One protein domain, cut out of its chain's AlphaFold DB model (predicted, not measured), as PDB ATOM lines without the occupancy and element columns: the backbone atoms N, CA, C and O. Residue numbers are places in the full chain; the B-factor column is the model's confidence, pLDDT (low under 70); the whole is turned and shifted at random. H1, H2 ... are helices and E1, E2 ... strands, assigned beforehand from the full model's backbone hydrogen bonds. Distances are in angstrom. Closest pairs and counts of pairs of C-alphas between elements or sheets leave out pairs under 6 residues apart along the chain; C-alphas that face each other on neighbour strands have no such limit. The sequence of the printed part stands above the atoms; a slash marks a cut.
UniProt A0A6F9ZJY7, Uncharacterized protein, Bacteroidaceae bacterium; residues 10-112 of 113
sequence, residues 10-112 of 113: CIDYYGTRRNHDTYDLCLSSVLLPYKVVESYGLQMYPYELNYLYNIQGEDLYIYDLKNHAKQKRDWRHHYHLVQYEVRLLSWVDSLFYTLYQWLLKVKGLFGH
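AT A GLANCE: This is residues 10 to 112 of the 113 residues of an uncharacterized protein of Bacteroidaceae bacterium (UniProt A0A6F9ZJY7). A small three-stranded sheet with the short helix H1 at one end makes a head; from it the chain leads through H2 to the long helix H3, and residues 95 to 112, of which 95 to 110 belong to H3, stick out as a free arm. H2 and H3 make a corner, and the inner strand E3 bends sharply at residue 65. The printed part has 103 residues with three named helices and three named strands, in the order E1, E2, H1, E3, H2, H3; the sheet runs E1, E3, E2, antiparallel, and the class is mixed, helices and strands. The whole is loose, with a radius of gyration of the C-alphas of 16.6 A and spans of 46 by 32 by 23 A.

HOW THE PARTS SIT: Begin at the inner strand E3, residues 60 to 68, which bends by 91 degrees at residue 65. Beside it find the edge strand E2, residues 34 to 40, antiparallel at 160 degrees; the C-alphas of 61 and 39 face each other at 4.5 A, and N 37 and O 62 are within hydrogen-bond range at 2.8 A, as are N 35 and O 67 at 2.8 A. On the other side of E3 is the edge strand E1, residues 25 to 28, antiparallel at 142 degrees, with N 63 and O 26 at 2.8 A. Residues 10 to 11 pair with residues 26 to 27 of E1, parallel. H1, residues 48 to 52, only grazes the sheet with its residues 48 to 51; its closest C-alpha to E2 is that of Asn 50, 6.4 A from that of Tyr 40. H2, residues 75 to 86, is not on the sheet. H3, residues 91 to 110, is close to H2 but not clearly touching, the closest C-alphas being those of Val 86 and Ser 94 at 7.2 A, and their lines are about perpendicular at 74 degrees. H3 is apart from E1, E2, E3 and H1. In H1 and H3 every O i to N i+4 pair is within hydrogen-bond range; in H2 it is 7 of 8.

IN THESE COORDINATES: Find C-alpha 60 at (152.989, 132.780, 134.936), where E3 starts its 17.6 A; E2 measures 16.1 A and E1 9.7 A. H1 is 6.3 A long and H2 17.1 A. Look for C-alpha 91 at (154.960, 120.071, 115.891); from there H3 runs 28.8 A to C-alpha 110 at (148.212, 94.742, 127.725).

THE WHOLE: The two C-alphas farthest apart are those of Tyr 53 and His 112, at 51.1 A. The printed part has no cut, and no link between named elements is long. Residues 10 to 24 hold no named element. The mean pLDDT of the printed part is 87.9; residue 88 and residues 110 to 112 are under 70.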
ATOM      1  N   CYS A  10     159.986 130.402 146.238       91.50
ATOM      2  CA  CYS A  10     159.992 129.153 145.501       91.50
ATOM      3  C   CYS A  10     159.875 129.443 144.003       91.50
ATOM      4  O   CYS A  10     159.066 130.277 143.597       91.50
ATOM      5  N   ILE A  11     160.653 128.742 143.184       91.50
ATOM      6  CA  ILE A  11     160.484 128.718 141.730       91.50
ATOM      7  C   ILE A  11     160.075 127.292 141.362       91.50
ATOM      8  O   ILE A  11     160.834 126.343 141.585       91.50
ATOM      9  N   ASP A  12     158.851 127.149 140.859       91.81
ATOM     10  CA  ASP A  12     158.263 125.876 140.443       91.81
ATOM     11  C   ASP A  12     157.346 126.075 139.237       91.81
ATOM     12  O   ASP A  12     156.120 126.085 139.353       91.81
ATOM     13  N   TYR A  13     157.943 126.238 138.059       90.12
ATOM     14  CA  TYR A  13     157.188 126.385 136.817       90.12
ATOM     15  C   TYR A  13     156.242 125.202 136.588       90.12
ATOM     16  O   TYR A  13     155.086 125.394 136.247       90.12
ATOM     17  N   TYR A  14     156.680 123.983 136.896       85.94
ATOM     18  CA  TYR A  14     155.957 122.763 136.535       85.94
ATOM     19  C   TYR A  14     154.996 122.237 137.611       85.94
ATOM     20  O   TYR A  14     154.367 121.201 137.404       85.94
ATOM     21  N   GLY A  15     154.880 122.908 138.762       84.44
ATOM     22  CA  GLY A  15     154.024 122.458 139.869       84.44
ATOM     23  C   GLY A  15     154.450 121.102 140.445       84.44
ATOM     24  O   GLY A  15     153.615 120.315 140.890       84.44
ATOM     25  N   THR A  16     155.743 120.782 140.367       85.38
ATOM     26  CA  THR A  16     156.286 119.477 140.784       85.38
ATOM     27  C   THR A  16     156.711 119.458 142.246       85.38
ATOM     28  O   THR A  16     156.908 118.382 142.826       85.38
ATOM     29  N   ARG A  17     156.846 120.629 142.874       84.81
ATOM     30  CA  ARG A  17     157.223 120.732 144.278       84.81
ATOM     31  C   ARG A  17     156.025 120.447 145.170       84.81
ATOM     32  O   ARG A  17     154.905 120.890 144.943       84.81
ATOM     33  N   ARG A  18     156.288 119.686 146.232       73.94
ATOM     34  CA  ARG A  18     155.270 119.281 147.213       73.94
ATOM     35  C   ARG A  18     155.298 120.121 148.491       73.94
ATOM     36  O   ARG A  18     154.270 120.259 149.137       73.94
ATOM     37  N   ASN A  19     156.440 120.725 148.823       78.06
ATOM     38  CA  ASN A  19     156.657 121.415 150.096       78.06
ATOM     39  C   ASN A  19     156.593 122.937 149.909       78.06
ATOM     40  O   ASN A  19     157.616 123.620 149.955       78.06
ATOM     41  N   HIS A  20     155.396 123.465 149.659       80.06
ATOM     42  CA  HIS A  20     155.189 124.912 149.541       80.06
ATOM     43  C   HIS A  20     155.272 125.624 150.904       80.06
ATOM     44  O   HIS A  20     155.698 126.771 150.965       80.06
ATOM     45  N   ASP A  21     155.002 124.919 152.004       76.94
ATOM     46  CA  ASP A  21     154.910 125.483 153.362       76.94
ATOM     47  C   ASP A  21     156.210 126.123 153.883       76.94
ATOM     48  O   ASP A  21     156.199 126.897 154.839       76.94
ATOM     49  N   THR A  22     157.355 125.821 153.265       85.94
ATOM     50  CA  THR A  22     158.656 126.395 153.642       85.94
ATOM     51  C   THR A  22     158.944 127.755 153.002       85.94
ATOM     52  O   THR A  22     159.968 128.371 153.318       85.94
ATOM     53  N   TYR A  23     158.083 128.212 152.090       90.88
ATOM     54  CA  TYR A  23     158.259 129.423 151.294       90.88
ATOM     55  C   TYR A  23     157.131 130.426 151.550       90.88
ATOM     56  O   TYR A  23     156.015 130.065 151.905       90.88
ATOM     57  N   ASP A  24     157.423 131.708 151.354       92.69
ATOM     58  CA  ASP A  24     156.423 132.772 151.462       92.69
ATOM     59  C   ASP A  24     155.768 133.063 150.106       92.69
ATOM     60  O   ASP A  24     154.587 133.401 150.043       92.69
ATOM     61  N   LEU A  25     156.549 132.971 149.025       93.56
ATOM     62  CA  LEU A  25     156.106 133.235 147.660       93.56
ATOM     63  C   LEU A  25     156.445 132.060 146.748       93.56
ATOM     64  O   LEU A  25     157.479 131.418 146.936       93.56
ATOM     65  N   CYS A  26     155.632 131.829 145.720       93.81
ATOM     66  CA  CYS A  26     155.941 130.862 144.668       93.81
ATOM     67  C   CYS A  26     155.717 131.453 143.285       93.81
ATOM     68  O   CYS A  26     154.620 131.912 142.992       93.81
ATOM     69  N   LEU A  27     156.731 131.383 142.427       93.88
ATOM     70  CA  LEU A  27     156.592 131.611 140.997       93.88
ATOM     71  C   LEU A  27     156.235 130.279 140.329       93.88
ATOM     72  O   LEU A  27     157.031 129.340 140.380       93.88
ATOM     73  N   SER A  28     155.050 130.186 139.734       93.38
ATOM     74  CA  SER A  28     154.591 128.973 139.052       93.38
ATOM     75  C   SER A  28     153.717 129.311 137.857       93.38
ATOM     76  O   SER A  28     152.945 130.270 137.895       93.38
ATOM     77  N   SER A  29     153.833 128.513 136.799       92.56
ATOM     78  CA  SER A  29     152.910 128.564 135.672       92.56
ATOM     79  C   SER A  29     151.763 127.569 135.830       92.56
ATOM     80  O   SER A  29     150.916 127.484 134.963       92.56
ATOM     81  N   VAL A  30     151.679 126.840 136.945       90.94
ATOM     82  CA  VAL A  30     150.514 126.016 137.284       90.94
ATOM     83  C   VAL A  30     149.551 126.820 138.159       90.94
ATOM     84  O   VAL A  30     149.952 127.662 138.966       90.94
ATOM     85  N   LEU A  31     148.252 126.545 138.022       91.31
ATOM     86  CA  LEU A  31     147.218 127.101 138.893       91.31
ATOM     87  C   LEU A  31     147.313 126.493 140.300       91.31
ATOM     88  O   LEU A  31     146.892 125.356 140.523       91.31
ATOM     89  N   LEU A  32     147.841 127.267 141.250       91.06
ATOM     90  CA  LEU A  32     147.963 126.874 142.655       91.06
ATOM     91  C   LEU A  32     146.811 127.454 143.504       91.06
ATOM     92  O   LEU A  32     146.324 128.547 143.212       91.06
ATOM     93  N   PRO A  33     146.377 126.778 144.588       92.94
ATOM     94  CA  PRO A  33     145.247 127.202 145.429       92.94
ATOM     95  C   PRO A  33     145.606 128.340 146.411       92.94
ATOM     96  O   PRO A  33     145.222 128.320 147.584       92.94
ATOM     97  N   TYR A  34     146.353 129.336 145.936       93.94
ATOM     98  CA  TYR A  34     146.865 130.468 146.707       93.94
ATOM     99  C   TYR A  34     146.552 131.789 146.012       93.94
ATOM    100  O   TYR A  34     146.233 131.819 144.826       93.94
ATOM    101  N   LYS A  35     146.636 132.897 146.741       95.25
ATOM    102  CA  LYS A  35     146.374 134.236 146.218       95.25
ATOM    103  C   LYS A  35     147.467 134.649 145.232       95.25
ATOM    104  O   LYS A  35     148.643 134.637 145.580       95.25
ATOM    105  N   VAL A  36     147.071 135.068 144.033       95.06
ATOM    106  CA  VAL A  36     147.982 135.665 143.047       95.06
ATOM    107  C   VAL A  36     148.316 137.097 143.473       95.06
ATOM    108  O   VAL A  36     147.424 137.880 143.800       95.06
ATOM    109  N   VAL A  37     149.607 137.416 143.498       94.75
ATOM    110  CA  VAL A  37     150.163 138.741 143.807       94.75
ATOM    111  C   VAL A  37     150.485 139.492 142.519       94.75
ATOM    112  O   VAL A  37     150.139 140.660 142.393       94.75
ATOM    113  N   GLU A  38     151.120 138.810 141.565       94.50
ATOM    114  CA  GLU A  38     151.501 139.339 140.250       94.50
ATOM    115  C   GLU A  38     151.310 138.241 139.192       94.50
ATOM    116  O   GLU A  38     151.408 137.049 139.507       94.50
ATOM    117  N   SER A  39     151.046 138.635 137.945       94.75
ATOM    118  CA  SER A  39     150.905 137.726 136.805       94.75
ATOM    119  C   SER A  39     151.656 138.246 135.581       94.75
ATOM    120  O   SER A  39     151.762 139.454 135.362       94.75
ATOM    121  N   TYR A  40     152.169 137.315 134.787       95.69
ATOM    122  CA  TYR A  40     152.958 137.570 133.592       95.69
ATOM    123  C   TYR A  40     152.526 136.637 132.461       95.69
ATOM    124  O   TYR A  40     151.969 135.562 132.694       95.69
ATOM    125  N   GLY A  41     152.785 137.053 131.225       93.94
ATOM    126  CA  GLY A  41     152.604 136.211 130.042       93.94
ATOM    127  C   GLY A  41     153.811 135.308 129.800       93.94
ATOM    128  O   GLY A  41     154.897 135.568 130.315       93.94
ATOM    129  N   LEU A  42     153.645 134.272 128.977       91.94
ATOM    130  CA  LEU A  42     154.746 133.409 128.528       91.94
ATOM    131  C   LEU A  42     155.099 133.672 127.064       91.94
ATOM    132  O   LEU A  42     154.700 132.945 126.157       91.94
ATOM    133  N   GLN A  43     155.870 134.732 126.828       90.50
ATOM    134  CA  GLN A  43     156.295 135.134 125.480       90.50
ATOM    135  C   GLN A  43     157.800 134.943 125.261       90.50
ATOM    136  O   GLN A  43     158.239 134.604 124.154       90.50
ATOM    137  N   MET A  44     158.593 135.133 126.315       91.12
ATOM    138  CA  MET A  44     160.051 135.087 126.278       91.12
ATOM    139  C   MET A  44     160.604 133.814 126.891       91.12
ATOM    140  O   MET A  44     160.032 133.303 127.844       91.12
ATOM    141  N   TYR A  45     161.728 133.351 126.341       88.62
ATOM    142  CA  TYR A  45     162.442 132.162 126.791       88.62
ATOM    143  C   TYR A  45     163.862 132.547 127.234       88.62
ATOM    144  O   TYR A  45     164.566 133.178 126.439       88.62
ATOM    145  N   PRO A  46     164.312 132.173 128.447       90.06
ATOM    146  CA  PRO A  46     163.624 131.339 129.445       90.06
ATOM    147  C   PRO A  46     162.552 132.097 130.263       90.06
ATOM    148  O   PRO A  46     162.376 133.309 130.112       90.06
ATOM    149  N   TYR A  47     161.826 131.369 131.124       91.69
ATOM    150  CA  TYR A  47     160.665 131.842 131.897       91.69
ATOM    151  C   TYR A  47     160.902 133.169 132.634       91.69
ATOM    152  O   TYR A  47     160.038 134.048 132.647       91.69
ATOM    153  N   GLU A  48     162.085 133.321 133.222       90.44
ATOM    154  CA  GLU A  48     162.525 134.447 134.045       90.44
ATOM    155  C   GLU A  48     162.524 135.773 133.280       90.44
ATOM    156  O   GLU A  48     162.329 136.833 133.880       90.44
ATOM    157  N   LEU A  49     162.700 135.735 131.954       93.50
ATOM    158  CA  LEU A  49     162.691 136.946 131.140       93.50
ATOM    159  C   LEU A  49     161.315 137.616 131.148       93.50
ATOM    160  O   LEU A  49     161.238 138.844 131.142       93.50
ATOM    161  N   ASN A  50     160.228 136.846 131.230       94.19
ATOM    162  CA  ASN A  50     158.882 137.420 131.296       94.19
ATOM    163  C   ASN A  50     158.707 138.300 132.544       94.19
ATOM    164  O   ASN A  50     158.129 139.380 132.459       94.19
ATOM    165  N   TYR A  51     159.291 137.886 133.671       91.19
ATOM    166  CA  TYR A  51     159.343 138.684 134.896       91.19
ATOM    167  C   TYR A  51     160.287 139.889 134.758       91.19
ATOM    168  O   TYR A  51     159.900 141.016 135.064       91.19
ATOM    169  N   LEU A  52     161.514 139.669 134.266       92.88
ATOM    170  CA  LEU A  52     162.550 140.706 134.174       92.88
ATOM    171  C   LEU A  52     162.115 141.902 133.317       92.88
ATOM    172  O   LEU A  52     162.405 143.049 133.656       92.88
ATOM    173  N   TYR A  53     161.408 141.625 132.225       94.56
ATOM    174  CA  TYR A  53     160.912 142.633 131.291       94.56
ATOM    175  C   TYR A  53     159.434 142.984 131.505       94.56
ATOM    176  O   TYR A  53     158.860 143.717 130.702       94.56
ATOM    177  N   ASN A  54     158.824 142.503 132.593       93.62
ATOM    178  CA  ASN A  54     157.456 142.831 132.992       93.62
ATOM    179  C   ASN A  54     156.399 142.553 131.899       93.62
ATOM    180  O   ASN A  54     155.492 143.361 131.666       93.62
ATOM    181  N   ILE A  55     156.518 141.406 131.227       96.06
ATOM    182  CA  ILE A  55     155.587 140.964 130.185       96.06
ATOM    183  C   ILE A  55     154.233 140.653 130.814       96.06
ATOM    184  O   ILE A  55     154.103 139.708 131.587       96.06
ATOM    185  N   GLN A  56     153.215 141.438 130.477       95.44
ATOM    186  CA  GLN A  56     151.863 141.273 131.017       95.44
ATOM    187  C   GLN A  56     151.180 140.020 130.450       95.44
ATOM    188  O   GLN A  56     151.320 139.720 129.264       95.44
ATOM    189  N   GLY A  57     150.422 139.307 131.286       92.62
ATOM    190  CA  GLY A  57     149.639 138.142 130.868       92.62
ATOM    191  C   GLY A  57     149.143 137.273 132.028       92.62
ATOM    192  O   GLY A  57     149.269 137.642 133.199       92.62
ATOM    193  N   GLU A  58     148.566 136.124 131.675       92.62
ATOM    194  CA  GLU A  58     147.892 135.183 132.583       92.62
ATOM    195  C   GLU A  58     148.450 133.756 132.420       92.62
ATOM    196  O   GLU A  58     147.712 132.776 132.351       92.62
ATOM    197  N   ASP A  59     149.775 133.632 132.329       92.50
ATOM    198  CA  ASP A  59     150.441 132.349 132.068       92.50
ATOM    199  C   ASP A  59     151.470 131.975 133.151       92.50
ATOM    200  O   ASP A  59     151.784 130.803 133.342       92.50
ATOM    201  N   LEU A  60     151.994 132.957 133.884       94.19
ATOM    202  CA  LEU A  60     152.989 132.780 134.936       94.19
ATOM    203  C   LEU A  60     152.624 133.650 136.136       94.19
ATOM    204  O   LEU A  60     152.444 134.854 135.995       94.19
ATOM    205  N   TYR A  61     152.547 133.067 137.328       94.31
ATOM    206  CA  TYR A  61     151.999 133.747 138.500       94.31
ATOM    207  C   TYR A  61     152.961 133.726 139.678       94.31
ATOM    208  O   TYR A  61     153.618 132.718 139.946       94.31
ATOM    209  N   ILE A  62     152.983 134.826 140.427       94.31
ATOM    210  CA  ILE A  62     153.568 134.879 141.765       94.31
ATOM    211  C   ILE A  62     152.439 134.707 142.772       94.31
ATOM    212  O   ILE A  62     151.546 135.548 142.866       94.31
ATOM    213  N   TYR A  63     152.499 133.635 143.547       94.38
ATOM    214  CA  TYR A  63     151.545 133.314 144.596       94.38
ATOM    215  C   TYR A  63     152.061 133.729 145.968       94.38
ATOM    216  O   TYR A  63     153.235 133.534 146.272       94.38
ATOM    217  N   ASP A  64     151.164 134.227 146.816       94.62
ATOM    218  CA  ASP A  64     151.369 134.343 148.259       94.62
ATOM    219  C   ASP A  64     150.902 133.060 148.943       94.62
ATOM    220  O   ASP A  64     149.702 132.815 149.090       94.62
ATOM    221  N   LEU A  65     151.864 132.244 149.372       92.50
ATOM    222  CA  LEU A  65     151.609 130.914 149.921       92.50
ATOM    223  C   LEU A  65     150.961 130.944 151.312       92.50
ATOM    224  O   LEU A  65     150.490 129.915 151.788       92.50
ATOM    225  N   LYS A  66     150.880 132.114 151.961       91.94
ATOM    226  CA  LYS A  66     150.191 132.274 153.254       91.94
ATOM    227  C   LYS A  66     148.686 132.456 153.111       91.94
ATOM    228  O   LYS A  66     147.956 132.307 154.086       91.94
ATOM    229  N   ASN A  67     148.222 132.812 151.915       93.12
ATOM    230  CA  ASN A  67     146.840 133.191 151.670       93.12
ATOM    231  C   ASN A  67     146.218 132.253 150.639       93.12
ATOM    232  O   ASN A  67     146.526 132.328 149.452       93.12
ATOM    233  N   HIS A  68     145.303 131.390 151.076       93.69
ATOM    234  CA  HIS A  68     144.558 130.523 150.167       93.69
ATOM    235  C   HIS A  68     143.530 131.306 149.345       93.69
ATOM    236  O   HIS A  68     142.870 132.218 149.844       93.69
ATOM    237  N   ALA A  69     143.362 130.914 148.082       94.81
ATOM    238  CA  ALA A  69     142.354 131.483 147.194       94.81
ATOM    239  C   ALA A  69     141.817 130.423 146.226       94.81
ATOM    240  O   ALA A  69     142.535 129.512 145.811       94.81
ATOM    241  N   LYS A  70     140.540 130.551 145.846       91.75
ATOM    242  CA  LYS A  70     139.948 129.721 144.791       91.75
ATOM    243  C   LYS A  70     140.388 130.251 143.432       91.75
ATOM    244  O   LYS A  70     140.126 131.410 143.123       91.75
ATOM    245  N   GLN A  71     140.982 129.383 142.622       88.62
ATOM    246  CA  GLN A  71     141.327 129.706 141.243       88.62
ATOM    247  C   GLN A  71     140.215 129.297 140.286       88.62
ATOM    248  O   GLN A  71     139.565 128.263 140.463       88.62
ATOM    249  N   LYS A  72     140.001 130.116 139.254       86.38
ATOM    250  CA  LYS A  72     139.172 129.733 138.113       86.38
ATOM    251  C   LYS A  72     140.054 128.990 137.123       86.38
ATOM    252  O   LYS A  72     141.135 129.453 136.783       86.38
ATOM    253  N   ARG A  73     139.597 127.822 136.683       80.25
ATOM    254  CA  ARG A  73     140.321 127.028 135.696       80.25
ATOM    255  C   ARG A  73     140.097 127.649 134.321       80.25
ATOM    256  O   ARG A  73     138.973 127.609 133.826       80.25
ATOM    257  N   ASP A  74     141.147 128.197 133.725       83.00
ATOM    258  CA  ASP A  74     141.149 128.534 132.305       83.00
ATOM    259  C   ASP A  74     141.772 127.376 131.519       83.00
ATOM    260  O   ASP A  74     142.886 126.931 131.792       83.00
ATOM    261  N   TRP A  75     141.027 126.844 130.557       77.25
ATOM    262  CA  TRP A  75     141.513 125.786 129.679       77.25
ATOM    263  C   TRP A  75     142.543 126.314 128.668       77.25
ATOM    264  O   TRP A  75     143.402 125.549 128.232       77.25
ATOM    265  N   ARG A  76     142.494 127.611 128.324       82.50
ATOM    266  CA  ARG A  76     143.439 128.255 127.393       82.50
ATOM    267  C   ARG A  76     144.837 128.338 127.979       82.50
ATOM    268  O   ARG A  76     145.809 128.127 127.265       82.50
ATOM    269  N   HIS A  77     144.916 128.541 129.288       84.44
ATOM    270  CA  HIS A  77     146.165 128.569 130.030       84.44
ATOM    271  C   HIS A  77     146.986 127.284 129.823       84.44
ATOM    272  O   HIS A  77     148.167 127.338 129.494       84.44
ATOM    273  N   HIS A  78     146.348 126.107 129.889       82.75
ATOM    274  CA  HIS A  78     147.038 124.846 129.596       82.75
ATOM    275  C   HIS A  78     147.580 124.795 128.160       82.75
ATOM    276  O   HIS A  78     148.694 124.329 127.936       82.75
ATOM    277  N   TYR A  79     146.810 125.294 127.191       84.12
ATOM    278  CA  TYR A  79     147.228 125.327 125.793       84.12
ATOM    279  C   TYR A  79     148.432 126.256 125.572       84.12
ATOM    280  O   TYR A  79     149.380 125.860 124.897       84.12
ATOM    281  N   HIS A  80     148.446 127.446 126.184       86.38
ATOM    282  CA  HIS A  80     149.582 128.371 126.103       86.38
ATOM    283  C   HIS A  80     150.865 127.761 126.676       86.38
ATOM    284  O   HIS A  80     151.924 127.895 126.067       86.38
ATOM    285  N   LEU A  81     150.771 127.035 127.795       87.38
ATOM    286  CA  LEU A  81     151.917 126.340 128.388       87.38
ATOM    287  C   LEU A  81     152.488 125.279 127.457       87.38
ATOM    288  O   LEU A  81     153.695 125.235 127.231       87.38
ATOM    289  N   VAL A  82     151.616 124.442 126.889       85.31
ATOM    290  CA  VAL A  82     152.034 123.419 125.926       85.31
ATOM    291  C   VAL A  82     152.683 124.081 124.716       85.31
ATOM    292  O   VAL A  82     153.759 123.661 124.309       85.31
ATOM    293  N   GLN A  83     152.078 125.137 124.171       85.19
ATOM    294  CA  GLN A  83     152.644 125.863 123.040       85.19
ATOM    295  C   GLN A  83     154.010 126.472 123.375       85.19
ATOM    296  O   GLN A  83     154.895 126.446 122.526       85.19
ATOM    297  N   TYR A  84     154.193 127.006 124.581       88.12
ATOM    298  CA  TYR A  84     155.454 127.592 125.026       88.12
ATOM    299  C   TYR A  84     156.572 126.542 125.140       88.12
ATOM    300  O   TYR A  84     157.655 126.748 124.596       88.12
ATOM    301  N   GLU A  85     156.293 125.398 125.767       85.56
ATOM    302  CA  GLU A  85     157.246 124.287 125.932       85.56
ATOM    303  C   GLU A  85     157.582 123.609 124.600       85.56
ATOM    304  O   GLU A  85     158.739 123.345 124.271       85.56
ATOM    305  N   VAL A  86     156.553 123.373 123.789       83.50
ATOM    306  CA  VAL A  86     156.686 122.754 122.472       83.50
ATOM    307  C   VAL A  86     157.244 123.741 121.449       83.50
ATOM    308  O   VAL A  86     157.688 123.308 120.399       83.50
ATOM    309  N   ARG A  87     157.326 125.051 121.731       76.44
ATOM    310  CA  ARG A  87     157.907 126.039 120.798       76.44
ATOM    311  C   ARG A  87     159.342 125.699 120.389       76.44
ATOM    312  O   ARG A  87     159.790 126.136 119.334       76.44
ATOM    313  N   LEU A  88     160.062 124.957 121.228       69.00
ATOM    314  CA  LEU A  88     161.420 124.485 120.948       69.00
ATOM    315  C   LEU A  88     161.465 123.218 120.079       69.00
ATOM    316  O   LEU A  88     162.520 122.876 119.555       69.00
ATOM    317  N   LEU A  89     160.336 122.527 119.929       73.88
ATOM    318  CA  LEU A  89     160.168 121.304 119.156       73.88
ATOM    319  C   LEU A  89     159.366 121.591 117.882       73.88
ATOM    320  O   LEU A  89     158.455 122.416 117.853       73.88
ATOM    321  N   SER A  90     159.648 120.855 116.808       78.44
ATOM    322  CA  SER A  90     158.713 120.824 115.686       78.44
ATOM    323  C   SER A  90     157.395 120.190 116.144       78.44
ATOM    324  O   SER A  90     157.382 119.219 116.910       78.44
ATOM    325  N   TRP A  91     156.264 120.694 115.643       72.56
ATOM    326  CA  TRP A  91     154.960 120.071 115.891       72.56
ATOM    327  C   TRP A  91     154.937 118.613 115.398       72.56
ATOM    328  O   TRP A  91     154.289 117.765 116.008       72.56
ATOM    329  N   VAL A  92     155.697 118.320 114.333       80.88
ATOM    330  CA  VAL A  92     155.859 116.978 113.762       80.88
ATOM    331  C   VAL A  92     156.547 116.052 114.764       80.88
ATOM    332  O   VAL A  92     156.029 114.979 115.067       80.88
ATOM    333  N   ASP A  93     157.667 116.493 115.340       84.19
ATOM    334  CA  ASP A  93     158.417 115.713 116.332       84.19
ATOM    335  C   ASP A  93     157.573 115.468 117.589       84.19
ATOM    336  O   ASP A  93     157.550 114.365 118.134       84.19
ATOM    337  N   SER A  94     156.805 116.478 118.003       85.00
ATOM    338  CA  SER A  94     155.898 116.391 119.151       85.00
ATOM    339  C   SER A  94     154.765 115.390 118.919       85.00
ATOM    340  O   SER A  94     154.426 114.608 119.811       85.00
ATOM    341  N   LEU A  95     154.200 115.362 117.710       86.81
ATOM    342  CA  LEU A  95     153.176 114.393 117.328       86.81
ATOM    343  C   LEU A  95     153.725 112.962 117.357       86.81
ATOM    344  O   LEU A  95     153.125 112.079 117.971       86.81
ATOM    345  N   PHE A  96     154.883 112.721 116.739       89.56
ATOM    346  CA  PHE A  96     155.478 111.385 116.716       89.56
ATOM    347  C   PHE A  96     155.899 110.914 118.110       89.56
ATOM    348  O   PHE A  96     155.649 109.761 118.471       89.56
ATOM    349  N   TYR A  97     156.467 111.805 118.924       87.06
ATOM    350  CA  TYR A  97     156.833 111.489 120.299       87.06
ATOM    351  C   TYR A  97     155.611 111.124 121.153       87.06
ATOM    352  O   TYR A  97     155.616 110.102 121.844       87.06
ATOM    353  N   THR A  98     154.542 111.923 121.092       88.19
ATOM    354  CA  THR A  98     153.317 111.655 121.863       88.19
ATOM    355  C   THR A  98     152.643 110.352 121.432       88.19
ATOM    356  O   THR A  98     152.222 109.577 122.296       88.19
ATOM    357  N   LEU A  99     152.624 110.044 120.131       92.81
ATOM    358  CA  LEU A  99     152.120 108.771 119.617       92.81
ATOM    359  C   LEU A  99     152.956 107.581 120.114       92.81
ATOM    360  O   LEU A  99     152.399 106.581 120.566       92.81
ATOM    361  N   TYR A 100     154.286 107.696 120.089       91.12
ATOM    362  CA  TYR A 100     155.188 106.664 120.605       91.12
ATOM    363  C   TYR A 100     154.966 106.394 122.103       91.12
ATOM    364  O   TYR A 100     154.812 105.241 122.511       91.12
ATOM    365  N   GLN A 101     154.868 107.446 122.921       91.06
ATOM    366  CA  GLN A 101     154.585 107.330 124.357       91.06
ATOM    367  C   GLN A 101     153.221 106.684 124.632       91.06
ATOM    368  O   GLN A 101     153.087 105.859 125.539       91.06
ATOM    369  N   TRP A 102     152.203 107.027 123.839       93.06
ATOM    370  CA  TRP A 102     150.888 106.400 123.934       93.06
ATOM    371  C   TRP A 102     150.953 104.904 123.603       93.06
ATOM    372  O   TRP A 102     150.460 104.091 124.385       93.06
ATOM    373  N   LEU A 103     151.641 104.521 122.521       93.50
ATOM    374  CA  LEU A 103     151.846 103.115 122.151       93.50
ATOM    375  C   LEU A 103     152.555 102.316 123.254       93.50
ATOM    376  O   LEU A 103     152.153 101.187 123.537       93.50
ATOM    377  N   LEU A 104     153.578 102.885 123.899       91.00
ATOM    378  CA  LEU A 104     154.253 102.248 125.035       91.00
ATOM    379  C   LEU A 104     153.301 102.015 126.215       91.00
ATOM    380  O   LEU A 104     153.287 100.922 126.779       91.00
ATOM    381  N   LYS A 105     152.471 103.006 126.565       90.94
ATOM    382  CA  LYS A 105     151.472 102.865 127.637       90.94
ATOM    383  C   LYS A 105     150.425 101.805 127.314       90.94
ATOM    384  O   LYS A 105     150.089 101.008 128.184       90.94
ATOM    385  N   VAL A 106     149.942 101.768 126.072       90.00
ATOM    386  CA  VAL A 106     148.998 100.740 125.616       90.00
ATOM    387  C   VAL A 106     149.633  99.354 125.734       90.00
ATOM    388  O   VAL A 106     149.044  98.465 126.341       90.00
ATOM    389  N   LYS A 107     150.869  99.172 125.256       86.44
ATOM    390  CA  LYS A 107     151.599  97.901 125.409       86.44
ATOM    391  C   LYS A 107     151.801  97.510 126.876       86.44
ATOM    392  O   LYS A 107     151.616  96.346 127.207       86.44
ATOM    393  N   GLY A 108     152.119  98.461 127.755       85.25
ATOM    394  CA  GLY A 108     152.250  98.215 129.196       85.25
ATOM    395  C   GLY A 108     150.940  97.797 129.876       85.25
ATOM    396  O   GLY A 108     150.959  96.964 130.775       85.25
ATOM    397  N   LEU A 109     149.797  98.317 129.416       75.44
ATOM    398  CA  LEU A 109     148.468  97.920 129.901       75.44
ATOM    399  C   LEU A 109     148.075  96.503 129.455       75.44
ATOM    400  O   LEU A 109     147.415  95.790 130.207       75.44
ATOM    401  N   PHE A 110     148.488  96.085 128.255       68.00
ATOM    402  CA  PHE A 110     148.212  94.742 127.725       68.00
ATOM    403  C   PHE A 110     149.274  93.690 128.088       68.00
ATOM    404  O   PHE A 110     148.995  92.502 127.980       68.00
ATOM    405  N   GLY A 111     150.465  94.099 128.540       59.81
ATOM    406  CA  GLY A 111     151.567  93.213 128.942       59.81
ATOM    407  C   GLY A 111     151.530  92.730 130.398       59.81
ATOM    408  O   GLY A 111     152.434  92.015 130.813       59.81
ATOM    409  N   HIS A 112     150.510  93.116 131.173       55.12
ATOM    410  CA  HIS A 112     150.280  92.682 132.560       55.12
ATOM    411  C   HIS A 112     149.102  91.691 132.692       55.12
ATOM    412  O   HIS A 112     148.369  91.710 133.682       55.12
TER     413      HIS A 112